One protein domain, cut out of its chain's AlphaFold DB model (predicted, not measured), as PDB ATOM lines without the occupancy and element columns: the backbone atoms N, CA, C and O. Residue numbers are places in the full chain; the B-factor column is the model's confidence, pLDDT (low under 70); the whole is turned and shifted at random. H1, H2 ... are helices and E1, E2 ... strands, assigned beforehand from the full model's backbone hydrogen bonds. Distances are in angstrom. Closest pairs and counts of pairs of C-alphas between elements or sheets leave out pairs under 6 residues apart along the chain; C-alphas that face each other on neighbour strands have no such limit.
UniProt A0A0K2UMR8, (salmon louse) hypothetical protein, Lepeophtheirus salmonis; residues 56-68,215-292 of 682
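Overview. This is residues 56 to 68 and 215 to 292 of the 682 residues of the protein "(salmon louse) hypothetical protein" of Lepeophtheirus salmonis (UniProt A0A0K2UMR8). This is a small closed barrel of six strands, E1 to E6, with one very short helix, H1, on its outside. E1, E2 and E4 bend sharply as they pass round the barrel, the turn between E2 and E3 lies at one end of the longest axis, and a long loop leads from E6 to H1. The printed part has 91 residues, with named elements in the order E1, E2, E3, E4, E5, E6, H1; the ring follows the same strand order, E6 closes it on E1, and its neighbours are antiparallel. The class is mostly strand. The whole is compact, with a radius of gyration of the C-alphas of 12.1 A, and rounded, with spans of 35 by 26 by 25 A.

Arrangement. In the barrel, E1, residues 56 to 66, and E2, residues 215 to 228, are antiparallel neighbours at 148 degrees, with N 59 and O 223 2.8 A apart, within hydrogen-bond range. On the other side of E2 is E3, residues 232 to 237; N 226 and O 234 are 2.8 A apart. E4, residues 242 to 253, pairs in a staggered way: residues 242 to 246 pair with E3, where N 244 and O 235 are 2.9 A apart, and residues 246 to 253 with E5, residues 256 to 261, where N 251 and O 258 are 2.8 A apart. E6, residues 266 to 270, is the antiparallel neighbour of E5, with N 268 and O 259 2.8 A apart, and closes the barrel as the antiparallel neighbour of E1, with N 64 and O 267 2.9 A apart. E2 to E6 form a meander, each strand the antiparallel neighbour of the one before, and each two in succession are a hairpin. E1 and E4 are apart, as are E2 and E5. H1, residues 286 to 289, is on the barrel and outside it, at a height over the sheet of 6.9 A and over none of the strands; its closest C-alphas to E2 are those of Leu 287 and Leu 218, 6.1 A apart. H1 is too short for an O i to N i+4 pair; its one O i to N i+3 pair is within hydrogen-bond range.

Along the chain. E1 begins at C-alpha 56, (54.108, -0.233, -36.565), spans 27.0 A and bends by 71 degrees at residue 59. E2 spans 28.5 A and bends by 87 degrees at residue 221; E4 spans 22.0 A and bends by 98 degrees at residue 249. E3, E5 and E6 span 16.3 A, 15.3 A and 13.2 A. H1 spans 5.8 A and ends at C-alpha 289, (36.189, 8.546, -22.158).

Size, cuts and confidence. The two C-alphas farthest apart, those of Asp 230 and Gly 280, are 36.0 A apart. Residues 69 to 214 are not printed, and C-alphas 68 and 215 are 8.8 A apart across the cut. The link from E6 to H1, residues 271 to 285, is long. The mean pLDDT of the printed part is 82.2; residues 229 to 230, 276 to 280 and 284 to 292 are under 70.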
ATOM      1  N   SER A  56      54.188  -0.467 -38.000       85.00
ATOM      2  CA  SER A  56      54.108  -0.233 -36.565       85.00
ATOM      3  C   SER A  56      55.488   0.071 -35.980       85.00
ATOM      4  O   SER A  56      56.513  -0.455 -36.425       85.00
ATOM      5  N   LYS A  57      55.517   0.950 -34.981       90.12
ATOM      6  CA  LYS A  57      56.691   1.270 -34.175       90.12
ATOM      7  C   LYS A  57      56.280   1.267 -32.711       90.12
ATOM      8  O   LYS A  57      55.424   2.059 -32.319       90.12
ATOM      9  N   ASP A  58      56.917   0.413 -31.921       91.44
ATOM     10  CA  ASP A  58      56.787   0.458 -30.468       91.44
ATOM     11  C   ASP A  58      57.411   1.762 -29.962       91.44
ATOM     12  O   ASP A  58      58.516   2.152 -30.358       91.44
ATOM     13  N   VAL A  59      56.666   2.468 -29.126       94.81
ATOM     14  CA  VAL A  59      57.062   3.734 -28.522       94.81
ATOM     15  C   VAL A  59      56.766   3.694 -27.032       94.81
ATOM     16  O   VAL A  59      55.937   2.925 -26.560       94.81
ATOM     17  N   HIS A  60      57.432   4.558 -26.288       94.62
ATOM     18  CA  HIS A  60      57.091   4.852 -24.907       94.62
ATOM     19  C   HIS A  60      56.723   6.330 -24.824       94.62
ATOM     20  O   HIS A  60      57.240   7.139 -25.606       94.62
ATOM     21  N   GLY A  61      55.802   6.692 -23.937       94.06
ATOM     22  CA  GLY A  61      55.417   8.087 -23.797       94.06
ATOM     23  C   GLY A  61      54.348   8.341 -22.750       94.06
ATOM     24  O   GLY A  61      53.936   7.452 -22.003       94.06
ATOM     25  N   LEU A  62      53.924   9.598 -22.720       92.81
ATOM     26  CA  LEU A  62      52.954  10.133 -21.782       92.81
ATOM     27  C   LEU A  62      51.765  10.703 -22.555       92.81
ATOM     28  O   LEU A  62      51.935  11.465 -23.510       92.81
ATOM     29  N   LEU A  63      50.558  10.354 -22.121       92.00
ATOM     30  CA  LEU A  63      49.326  10.952 -22.611       92.00
ATOM     31  C   LEU A  63      48.866  12.025 -21.626       92.00
ATOM     32  O   LEU A  63      48.621  11.736 -20.453       92.00
ATOM     33  N   LEU A  64      48.751  13.252 -22.115       91.62
ATOM     34  CA  LEU A  64      48.392  14.431 -21.338       91.62
ATOM     35  C   LEU A  64      47.030  14.957 -21.773       91.62
ATOM     36  O   LEU A  64      46.788  15.111 -22.967       91.62
ATOM     37  N   GLU A  65      46.173  15.292 -20.815       91.06
ATOM     38  CA  GLU A  65      44.950  16.056 -21.049       91.06
ATOM     39  C   GLU A  65      45.132  17.486 -20.549       91.06
ATOM     40  O   GLU A  65      45.523  17.716 -19.407       91.06
ATOM     41  N   LEU A  66      44.850  18.461 -21.404       90.38
ATOM     42  CA  LEU A  66      44.810  19.861 -21.030       90.38
ATOM     43  C   LEU A  66      43.488  20.162 -20.319       90.38
ATOM     44  O   LEU A  66      42.411  20.100 -20.915       90.38
ATOM     45  N   ILE A  67      43.572  20.572 -19.055       89.38
ATOM     46  CA  ILE A  67      42.404  20.970 -18.276       89.38
ATOM     47  C   ILE A  67      41.995  22.380 -18.713       89.38
ATOM     48  O   ILE A  67      42.577  23.386 -18.296       89.38
ATOM     49  N   LYS A  68      40.950  22.457 -19.545       88.75
ATOM     50  CA  LYS A  68      40.448  23.721 -20.107       88.75
ATOM     51  C   LYS A  68      40.072  24.753 -19.041       88.75
ATOM     52  O   LYS A  68      40.245  25.949 -19.259       88.75
ATOM     53  N   VAL A 215      47.689  20.576 -16.849       87.94
ATOM     54  CA  VAL A 215      47.623  19.274 -17.515       87.94
ATOM     55  C   VAL A 215      47.438  18.140 -16.513       87.94
ATOM     56  O   VAL A 215      48.005  18.157 -15.417       87.94
ATOM     57  N   GLU A 216      46.670  17.137 -16.914       88.12
ATOM     58  CA  GLU A 216      46.481  15.876 -16.209       88.12
ATOM     59  C   GLU A 216      47.193  14.747 -16.961       88.12
ATOM     60  O   GLU A 216      47.140  14.670 -18.190       88.12
ATOM     61  N   ARG A 217      47.872  13.860 -16.224       88.94
ATOM     62  CA  ARG A 217      48.457  12.650 -16.807       88.94
ATOM     63  C   ARG A 217      47.373  11.595 -16.926       88.94
ATOM     64  O   ARG A 217      46.907  11.073 -15.915       88.94
ATOM     65  N   LEU A 218      47.014  11.256 -18.156       88.44
ATOM     66  CA  LEU A 218      46.076  10.177 -18.433       88.44
ATOM     67  C   LEU A 218      46.785   8.823 -18.433       88.44
ATOM     68  O   LEU A 218      46.331   7.894 -17.775       88.44
ATOM     69  N   TYR A 219      47.909   8.719 -19.143       90.44
ATOM     70  CA  TYR A 219      48.656   7.473 -19.332       90.44
ATOM     71  C   TYR A 219      50.161   7.725 -19.279       90.44
ATOM     72  O   TYR A 219      50.626   8.749 -19.774       90.44
ATOM     73  N   GLU A 220      50.910   6.757 -18.764       91.56
ATOM     74  CA  GLU A 220      52.365   6.681 -18.866       91.56
ATOM     75  C   GLU A 220      52.735   5.223 -19.135       91.56
ATOM     76  O   GLU A 220      52.354   4.346 -18.357       91.56
ATOM     77  N   GLY A 221      53.434   4.952 -20.237       92.12
ATOM     78  CA  GLY A 221      53.814   3.581 -20.552       92.12
ATOM     79  C   GLY A 221      54.080   3.290 -22.029       92.12
ATOM     80  O   GLY A 221      54.224   4.208 -22.850       92.12
ATOM     81  N   PRO A 222      54.165   1.993 -22.375       93.44
ATOM     82  CA  PRO A 222      54.365   1.537 -23.743       93.44
ATOM     83  C   PRO A 222      53.121   1.745 -24.620       93.44
ATOM     84  O   PRO A 222      51.991   1.439 -24.254       93.44
ATOM     85  N   ALA A 223      53.342   2.195 -25.846       92.06
ATOM     86  CA  ALA A 223      52.323   2.339 -26.874       92.06
ATOM     87  C   ALA A 223      52.877   1.906 -28.240       92.06
ATOM     88  O   ALA A 223      54.068   1.653 -28.409       92.06
ATOM     89  N   VAL A 224      52.008   1.811 -29.237       90.81
ATOM     90  CA  VAL A 224      52.363   1.418 -30.602       90.81
ATOM     91  C   VAL A 224      51.865   2.497 -31.550       90.81
ATOM     92  O   VAL A 224      50.668   2.760 -31.612       90.81
ATOM     93  N   VAL A 225      52.767   3.117 -32.306       90.94
ATOM     94  CA  VAL A 225      52.386   4.016 -33.401       90.94
ATOM     95  C   VAL A 225      52.261   3.201 -34.674       90.94
ATOM     96  O   VAL A 225      53.223   2.570 -35.106       90.94
ATOM     97  N   VAL A 226      51.084   3.223 -35.283       86.56
ATOM     98  CA  VAL A 226      50.762   2.518 -36.521       86.56
ATOM     99  C   VAL A 226      50.573   3.547 -37.626       86.56
ATOM    100  O   VAL A 226      49.747   4.445 -37.497       86.56
ATOM    101  N   LYS A 227      51.331   3.425 -38.716       86.19
ATOM    102  CA  LYS A 227      51.100   4.224 -39.926       86.19
ATOM    103  C   LYS A 227      49.988   3.594 -40.753       86.19
ATOM    104  O   LYS A 227      50.155   2.483 -41.257       86.19
ATOM    105  N   TYR A 228      48.871   4.300 -40.860       71.56
ATOM    106  CA  TYR A 228      47.658   3.893 -41.550       71.56
ATOM    107  C   TYR A 228      47.467   4.774 -42.791       71.56
ATOM    108  O   TYR A 228      47.039   5.916 -42.683       71.56
ATOM    109  N   PHE A 229      47.809   4.259 -43.978       66.31
ATOM    110  CA  PHE A 229      47.996   5.075 -45.194       66.31
ATOM    111  C   PHE A 229      49.097   6.151 -45.021       66.31
ATOM    112  O   PHE A 229      49.547   6.410 -43.908       66.31
ATOM    113  N   ASP A 230      49.612   6.724 -46.115       66.31
ATOM    114  CA  ASP A 230      50.909   7.435 -46.102       66.31
ATOM    115  C   ASP A 230      50.997   8.658 -45.152       66.31
ATOM    116  O   ASP A 230      52.110   9.053 -44.805       66.31
ATOM    117  N   ASP A 231      49.873   9.176 -44.629       70.62
ATOM    118  CA  ASP A 231      49.838  10.397 -43.804       70.62
ATOM    119  C   ASP A 231      49.125  10.291 -42.438       70.62
ATOM    120  O   ASP A 231      49.141  11.265 -41.682       70.62
ATOM    121  N   VAL A 232      48.502   9.158 -42.073       78.44
ATOM    122  CA  VAL A 232      47.794   9.042 -40.777       78.44
ATOM    123  C   VAL A 232      48.582   8.159 -39.818       78.44
ATOM    124  O   VAL A 232      48.723   6.954 -40.011       78.44
ATOM    125  N   GLU A 233      49.103   8.758 -38.749       89.81
ATOM    126  CA  GLU A 233      49.690   8.023 -37.633       89.81
ATOM    127  C   GLU A 233      48.617   7.780 -36.569       89.81
ATOM    128  O   GLU A 233      47.871   8.678 -36.188       89.81
ATOM    129  N   ILE A 234      48.541   6.553 -36.070       88.06
ATOM    130  CA  ILE A 234      47.593   6.143 -35.041       88.06
ATOM    131  C   ILE A 234      48.387   5.670 -33.830       88.06
ATOM    132  O   ILE A 234      49.160   4.721 -33.925       88.06
ATOM    133  N   LEU A 235      48.185   6.308 -32.684       90.44
ATOM    134  CA  LEU A 235      48.701   5.858 -31.399       90.44
ATOM    135  C   LEU A 235      47.734   4.840 -30.797       90.44
ATOM    136  O   LEU A 235      46.600   5.179 -30.466       90.44
ATOM    137  N   TYR A 236      48.194   3.606 -30.630       87.75
ATOM    138  CA  TYR A 236      47.486   2.529 -29.952       87.75
ATOM    139  C   TYR A 236      48.127   2.253 -28.592       87.75
ATOM    140  O   TYR A 236      49.331   2.027 -28.508       87.75
ATOM    141  N   ILE A 237      47.323   2.245 -27.531       87.88
ATOM    142  CA  ILE A 237      47.748   1.925 -26.166       87.88
ATOM    143  C   ILE A 237      47.167   0.545 -25.814       87.88
ATOM    144  O   ILE A 237      45.957   0.439 -25.572       87.88
ATOM    145  N   PRO A 238      47.985  -0.529 -25.819       81.31
ATOM    146  CA  PRO A 238      47.496  -1.896 -25.647       81.31
ATOM    147  C   PRO A 238      46.798  -2.124 -24.306       81.31
ATOM    148  O   PRO A 238      45.716  -2.712 -24.275       81.31
ATOM    149  N   ASP A 239      47.381  -1.602 -23.225       80.75
ATOM    150  CA  ASP A 239      46.920  -1.830 -21.849       80.75
ATOM    151  C   ASP A 239      45.500  -1.312 -21.614       80.75
ATOM    152  O   ASP A 239      44.727  -1.891 -20.851       80.75
ATOM    153  N   THR A 240      45.134  -0.233 -22.304       77.62
ATOM    154  CA  THR A 240      43.836   0.431 -22.157       77.62
ATOM    155  C   THR A 240      42.897   0.167 -23.336       77.62
ATOM    156  O   THR A 240      41.776   0.671 -23.346       77.62
ATOM    157  N   ASN A 241      43.329  -0.593 -24.353       74.62
ATOM    158  CA  ASN A 241      42.630  -0.757 -25.638       74.62
ATOM    159  C   ASN A 241      42.165   0.578 -26.262       74.62
ATOM    160  O   ASN A 241      41.115   0.656 -26.908       74.62
ATOM    161  N   SER A 242      42.945   1.640 -26.063       78.81
ATOM    162  CA  SER A 242      42.651   2.976 -26.583       78.81
ATOM    163  C   SER A 242      43.421   3.219 -27.875       78.81
ATOM    164  O   SER A 242      44.565   2.784 -28.004       78.81
ATOM    165  N   ALA A 243      42.811   3.915 -28.832       83.12
ATOM    166  CA  ALA A 243      43.506   4.360 -30.031       83.12
ATOM    167  C   ALA A 243      43.089   5.779 -30.402       83.12
ATOM    168  O   ALA A 243      41.923   6.139 -30.252       83.12
ATOM    169  N   MET A 244      44.036   6.559 -30.906       86.31
ATOM    170  CA  MET A 244      43.811   7.931 -31.348       86.31
ATOM    171  C   MET A 244      44.710   8.260 -32.529       86.31
ATOM    172  O   MET A 244      45.842   7.787 -32.602       86.31
ATOM    173  N   GLU A 245      44.219   9.083 -33.445       87.19
ATOM    174  CA  GLU A 245      45.079   9.644 -34.484       87.19
ATOM    175  C   GLU A 245      46.040  10.629 -33.824       87.19
ATOM    176  O   GLU A 245      45.635  11.412 -32.960       87.19
ATOM    177  N   ILE A 246      47.307  10.579 -34.212       90.56
ATOM    178  CA  ILE A 246      48.316  11.558 -33.829       90.56
ATOM    179  C   ILE A 246      48.743  12.315 -35.075       90.56
ATOM    180  O   ILE A 246      49.055  11.736 -36.115       90.56
ATOM    181  N   TYR A 247      48.754  13.634 -34.971       88.38
ATOM    182  CA  TYR A 247      49.249  14.480 -36.039       88.38
ATOM    183  C   TYR A 247      50.777  14.514 -35.980       88.38
ATOM    184  O   TYR A 247      51.378  14.565 -34.904       88.38
ATOM    185  N   SER A 248      51.414  14.489 -37.148       84.50
ATOM    186  CA  SER A 248      52.874  14.549 -37.280       84.50
ATOM    187  C   SER A 248      53.460  15.879 -36.796       84.50
ATOM    188  O   SER A 248      54.619  15.915 -36.389       84.50
ATOM    189  N   ASN A 249      52.656  16.945 -36.803       87.00
ATOM    190  CA  ASN A 249      53.057  18.270 -36.351       87.00
ATOM    191  C   ASN A 249      53.286  18.295 -34.836       87.00
ATOM    192  O   ASN A 249      52.372  18.042 -34.045       87.00
ATOM    193  N   GLU A 250      54.502  18.664 -34.451       88.88
ATOM    194  CA  GLU A 250      54.854  18.955 -33.068       88.88
ATOM    195  C   GLU A 250      54.347  20.353 -32.681       88.88
ATOM    196  O   GLU A 250      54.440  21.315 -33.447       88.88
ATOM    197  N   LEU A 251      53.785  20.455 -31.483       90.75
ATOM    198  CA  LEU A 251      53.323  21.687 -30.854       90.75
ATOM    199  C   LEU A 251      54.046  21.865 -29.524       90.75
ATOM    200  O   LEU A 251      54.415  20.889 -28.881       90.75
ATOM    201  N   ASN A 252      54.199  23.109 -29.077       87.81
ATOM    202  CA  ASN A 252      54.742  23.388 -27.753       87.81
ATOM    203  C   ASN A 252      53.600  23.549 -26.749       87.81
ATOM    204  O   ASN A 252      52.930  24.579 -26.736       87.81
ATOM    205  N   LEU A 253      53.403  22.549 -25.891       86.31
ATOM    206  CA  LEU A 253      52.479  22.606 -24.761       86.31
ATOM    207  C   LEU A 253      53.279  22.913 -23.497       86.31
ATOM    208  O   LEU A 253      54.123  22.121 -23.086       86.31
ATOM    209  N   LEU A 254      53.038  24.075 -22.885       81.75
ATOM    210  CA  LEU A 254      53.748  24.517 -21.672       81.75
ATOM    211  C   LEU A 254      55.286  24.532 -21.822       81.75
ATOM    212  O   LEU A 254      56.012  24.287 -20.862       81.75
ATOM    213  N   GLY A 255      55.781  24.808 -23.033       82.62
ATOM    214  CA  GLY A 255      57.214  24.804 -23.356       82.62
ATOM    215  C   GLY A 255      57.797  23.433 -23.712       82.62
ATOM    216  O   GLY A 255      58.998  23.344 -23.954       82.62
ATOM    217  N   TYR A 256      56.971  22.384 -23.777       85.75
ATOM    218  CA  TYR A 256      57.392  21.028 -24.126       85.75
ATOM    219  C   TYR A 256      56.860  20.603 -25.501       85.75
ATOM    220  O   TYR A 256      55.678  20.826 -25.777       85.75
ATOM    221  N   PRO A 257      57.686  19.960 -26.348       89.88
ATOM    222  CA  PRO A 257      57.238  19.455 -27.636       89.88
ATOM    223  C   PRO A 257      56.309  18.251 -27.433       89.88
ATOM    224  O   PRO A 257      56.684  17.242 -26.840       89.88
ATOM    225  N   VAL A 258      55.084  18.361 -27.931       92.56
ATOM    226  CA  VAL A 258      54.051  17.322 -27.898       92.56
ATOM    227  C   VAL A 258      53.453  17.130 -29.284       92.56
ATOM    228  O   VAL A 258      53.414  18.049 -30.099       92.56
ATOM    229  N   LYS A 259      52.914  15.945 -29.549       93.31
ATOM    230  CA  LYS A 259      52.072  15.687 -30.715       93.31
ATOM    231  C   LYS A 259      50.608  15.869 -30.349       93.31
ATOM    232  O   LYS A 259      50.142  15.367 -29.325       93.31
ATOM    233  N   LYS A 260      49.868  16.568 -31.204       90.62
ATOM    234  CA  LYS A 260      48.419  16.707 -31.058       90.62
ATOM    235  C   LYS A 260      47.729  15.400 -31.434       90.62
ATOM    236  O   LYS A 260      48.139  14.746 -32.392       90.62
ATOM    237  N   THR A 261      46.667  15.055 -30.721       89.81
ATOM    238  CA  THR A 261      45.821  13.906 -31.064       89.81
ATOM    239  C   THR A 261      44.544  14.360 -31.781       89.81
ATOM    240  O   THR A 261      44.267  15.559 -31.870       89.81
ATOM    241  N   SER A 262      43.730  13.422 -32.270       84.38
ATOM    242  CA  SER A 262      42.386  13.716 -32.796       84.38
ATOM    243  C   SER A 262      41.494  14.464 -31.796       84.38
ATOM    244  O   SER A 262      40.593  15.196 -32.211       84.38
ATOM    245  N   ASN A 263      41.751  14.339 -30.489       83.62
ATOM    246  CA  ASN A 263      41.136  15.187 -29.476       83.62
ATOM    247  C   ASN A 263      41.987  16.461 -29.272       83.62
ATOM    248  O   ASN A 263      43.157  16.365 -28.901       83.62
ATOM    249  N   PRO A 264      41.418  17.668 -29.458       82.88
ATOM    250  CA  PRO A 264      42.168  18.919 -29.381       82.88
ATOM    251  C   PRO A 264      42.719  19.264 -27.991       82.88
ATOM    252  O   PRO A 264      43.526  20.181 -27.907       82.88
ATOM    253  N   TYR A 265      42.299  18.562 -26.937       87.31
ATOM    254  CA  TYR A 265      42.792  18.753 -25.571       87.31
ATOM    255  C   TYR A 265      43.700  17.615 -25.105       87.31
ATOM    256  O   TYR A 265      44.209  17.679 -23.991       87.31
ATOM    257  N   ILE A 266      43.917  16.583 -25.926       89.81
ATOM    258  CA  ILE A 266      44.773  15.453 -25.570       89.81
ATOM    259  C   ILE A 266      46.026  15.472 -26.433       89.81
ATOM    260  O   ILE A 266      45.978  15.628 -27.658       89.81
ATOM    261  N   TYR A 267      47.152  15.279 -25.763       92.06
ATOM    262  CA  TYR A 267      48.485  15.412 -26.313       92.06
ATOM    263  C   TYR A 267      49.316  14.176 -26.006       92.06
ATOM    264  O   TYR A 267      49.255  13.619 -24.911       92.06
ATOM    265  N   TRP A 268      50.120  13.764 -26.980       93.75
ATOM    266  CA  TRP A 268      51.083  12.684 -26.837       93.75
ATOM    267  C   TRP A 268      52.492  13.252 -26.706       93.75
ATOM    268  O   TRP A 268      52.974  13.949 -27.599       93.75
ATOM    269  N   PHE A 269      53.170  12.927 -25.612       93.69
ATOM    270  CA  PHE A 269      54.567  13.273 -25.391       93.69
ATOM    271  C   PHE A 269      55.433  12.012 -25.573       93.69
ATOM    272  O   PHE A 269      55.415  11.129 -24.710       93.69
ATOM    273  N   PRO A 270      56.166  11.876 -26.693       91.88
ATOM    274  CA  PRO A 270      57.009  10.709 -26.936       91.88
ATOM    275  C   PRO A 270      58.289  10.753 -26.085       91.88
ATOM    276  O   PRO A 270      58.973  11.771 -26.049       91.88
ATOM    277  N   GLY A 271      58.662   9.635 -25.458       88.88
ATOM    278  CA  GLY A 271      59.929   9.490 -24.734       88.88
ATOM    279  C   GLY A 271      59.829   8.689 -23.435       88.88
ATOM    280  O   GLY A 271      58.796   8.113 -23.107       88.88
ATOM    281  N   GLU A 272      60.936   8.653 -22.696       83.19
ATOM    282  CA  GLU A 272      61.040   7.984 -21.385       83.19
ATOM    283  C   GLU A 272      61.373   8.969 -20.249       83.19
ATOM    284  O   GLU A 272      61.069   8.714 -19.090       83.19
ATOM    285  N   ASN A 273      61.960  10.127 -20.575       82.44
ATOM    286  CA  ASN A 273      62.372  11.136 -19.600       82.44
ATOM    287  C   ASN A 273      61.331  12.255 -19.520       82.44
ATOM    288  O   ASN A 273      61.460  13.287 -20.183       82.44
ATOM    289  N   PHE A 274      60.290  12.041 -18.718       78.56
ATOM    290  CA  PHE A 274      59.238  13.036 -18.521       78.56
ATOM    291  C   PHE A 274      59.634  14.039 -17.432       78.56
ATOM    292  O   PHE A 274      60.083  13.640 -16.354       78.56
ATOM    293  N   PRO A 275      59.453  15.349 -17.656       73.75
ATOM    294  CA  PRO A 275      59.651  16.332 -16.604       73.75
ATOM    295  C   PRO A 275      58.604  16.097 -15.507       73.75
ATOM    296  O   PRO A 275      57.398  16.106 -15.756       73.75
ATOM    297  N   ILE A 276      59.069  15.919 -14.268       64.88
ATOM    298  CA  ILE A 276      58.220  15.647 -13.092       64.88
ATOM    299  C   ILE A 276      57.135  16.732 -12.918       64.88
ATOM    300  O   ILE A 276      56.078  16.458 -12.361       64.88
ATOM    301  N   SER A 277      57.364  17.937 -13.448       67.19
ATOM    302  CA  SER A 277      56.444  19.075 -13.398       67.19
ATOM    303  C   SER A 277      55.195  18.959 -14.285       67.19
ATOM    304  O   SER A 277      54.272  19.749 -14.105       67.19
ATOM    305  N   LEU A 278      55.144  18.046 -15.265       66.38
ATOM    306  CA  LEU A 278      53.991  17.922 -16.167       66.38
ATOM    307  C   LEU A 278      52.883  17.082 -15.526       66.38
ATOM    308  O   LEU A 278      52.779  15.890 -15.777       66.38
ATOM    309  N   GLY A 279      52.042  17.701 -14.700       62.25
ATOM    310  CA  GLY A 279      50.826  17.082 -14.162       62.25
ATOM    311  C   GLY A 279      51.041  16.191 -12.934       62.25
ATOM    312  O   GLY A 279      52.159  15.763 -12.636       62.25
ATOM    313  N   GLY A 280      49.942  15.962 -12.206       68.06
ATOM    314  CA  GLY A 280      49.882  15.144 -10.991       68.06
ATOM    315  C   GLY A 280      50.003  13.631 -11.250       68.06
ATOM    316  O   GLY A 280      50.393  13.226 -12.345       68.06
ATOM    317  N   PRO A 281      49.695  12.774 -10.254       71.75
ATOM    318  CA  PRO A 281      49.716  11.323 -10.439       71.75
ATOM    319  C   PRO A 281      48.794  10.897 -11.589       71.75
ATOM    320  O   PRO A 281      47.786  11.552 -11.852       71.75
ATOM    321  N   VAL A 282      49.141   9.793 -12.256       76.31
ATOM    322  CA  VAL A 282      48.371   9.253 -13.386       76.31
ATOM    323  C   VAL A 282      46.927   8.991 -12.953       76.31
ATOM    324  O   VAL A 282      46.677   8.150 -12.087       76.31
ATOM    325  N   ASN A 283      45.977   9.699 -13.564       73.62
ATOM    326  CA  ASN A 283      44.552   9.505 -13.336       73.62
ATOM    327  C   ASN A 283      43.943   8.703 -14.490       73.62
ATOM    328  O   ASN A 283      43.391   9.237 -15.453       73.62
ATOM    329  N   SER A 284      44.020   7.379 -14.374       64.06
ATOM    330  CA  SER A 284      43.534   6.465 -15.407       64.06
ATOM    331  C   SER A 284      42.005   6.403 -15.526       64.06
ATOM    332  O   SER A 284      41.496   5.759 -16.441       64.06
ATOM    333  N   ALA A 285      41.245   7.035 -14.621       62.16
ATOM    334  CA  ALA A 285      39.781   7.004 -14.657       62.16
ATOM    335  C   ALA A 285      39.208   7.733 -15.889       62.16
ATOM    336  O   ALA A 285      38.181   7.313 -16.428       62.16
ATOM    337  N   ASN A 286      39.906   8.768 -16.373       60.03
ATOM    338  CA  ASN A 286      39.472   9.598 -17.503       60.03
ATOM    339  C   ASN A 286      39.795   8.977 -18.877       60.03
ATOM    340  O   ASN A 286      39.151   9.312 -19.870       60.03
ATOM    341  N   LEU A 287      40.699   7.989 -18.946       60.72
ATOM    342  CA  LEU A 287      41.040   7.281 -20.194       60.72
ATOM    343  C   LEU A 287      39.852   6.562 -20.830       60.72
ATOM    344  O   LEU A 287      39.784   6.475 -22.053       60.72
ATOM    345  N   ASN A 288      38.898   6.088 -20.024       53.06
ATOM    346  CA  ASN A 288      37.710   5.392 -20.523       53.06
ATOM    347  C   ASN A 288      36.846   6.272 -21.443       53.06
ATOM    348  O   ASN A 288      36.134   5.741 -22.294       53.06
ATOM    349  N   TYR A 289      36.923   7.602 -21.311       53.12
ATOM    350  CA  TYR A 289      36.189   8.546 -22.158       53.12
ATOM    351  C   TYR A 289      36.873   8.814 -23.506       53.12
ATOM    352  O   TYR A 289      36.217   9.256 -24.446       53.12
ATOM    353  N   VAL A 290      38.169   8.513 -23.625       52.69
ATOM    354  CA  VAL A 290      38.989   8.807 -24.815       52.69
ATOM    355  C   VAL A 290      38.828   7.735 -25.906       52.69
ATOM    356  O   VAL A 290      39.333   7.873 -27.018       52.69
ATOM    357  N   ILE A 291      38.083   6.660 -25.638       54.16
ATOM    358  CA  ILE A 291      38.049   5.480 -26.502       54.16
ATOM    359  C   ILE A 291      36.906   5.574 -27.517       54.16
ATOM    360  O   ILE A 291      35.766   5.189 -27.251       54.16
ATOM    361  N   THR A 292      37.227   5.968 -28.748       54.69
ATOM    362  CA  THR A 292      36.456   5.561 -29.931       54.69
ATOM    363  C   THR A 292      36.606   4.047 -30.113       54.69
ATOM    364  O   THR A 292      37.424   3.571 -30.896       54.69
TER     365      THR A 292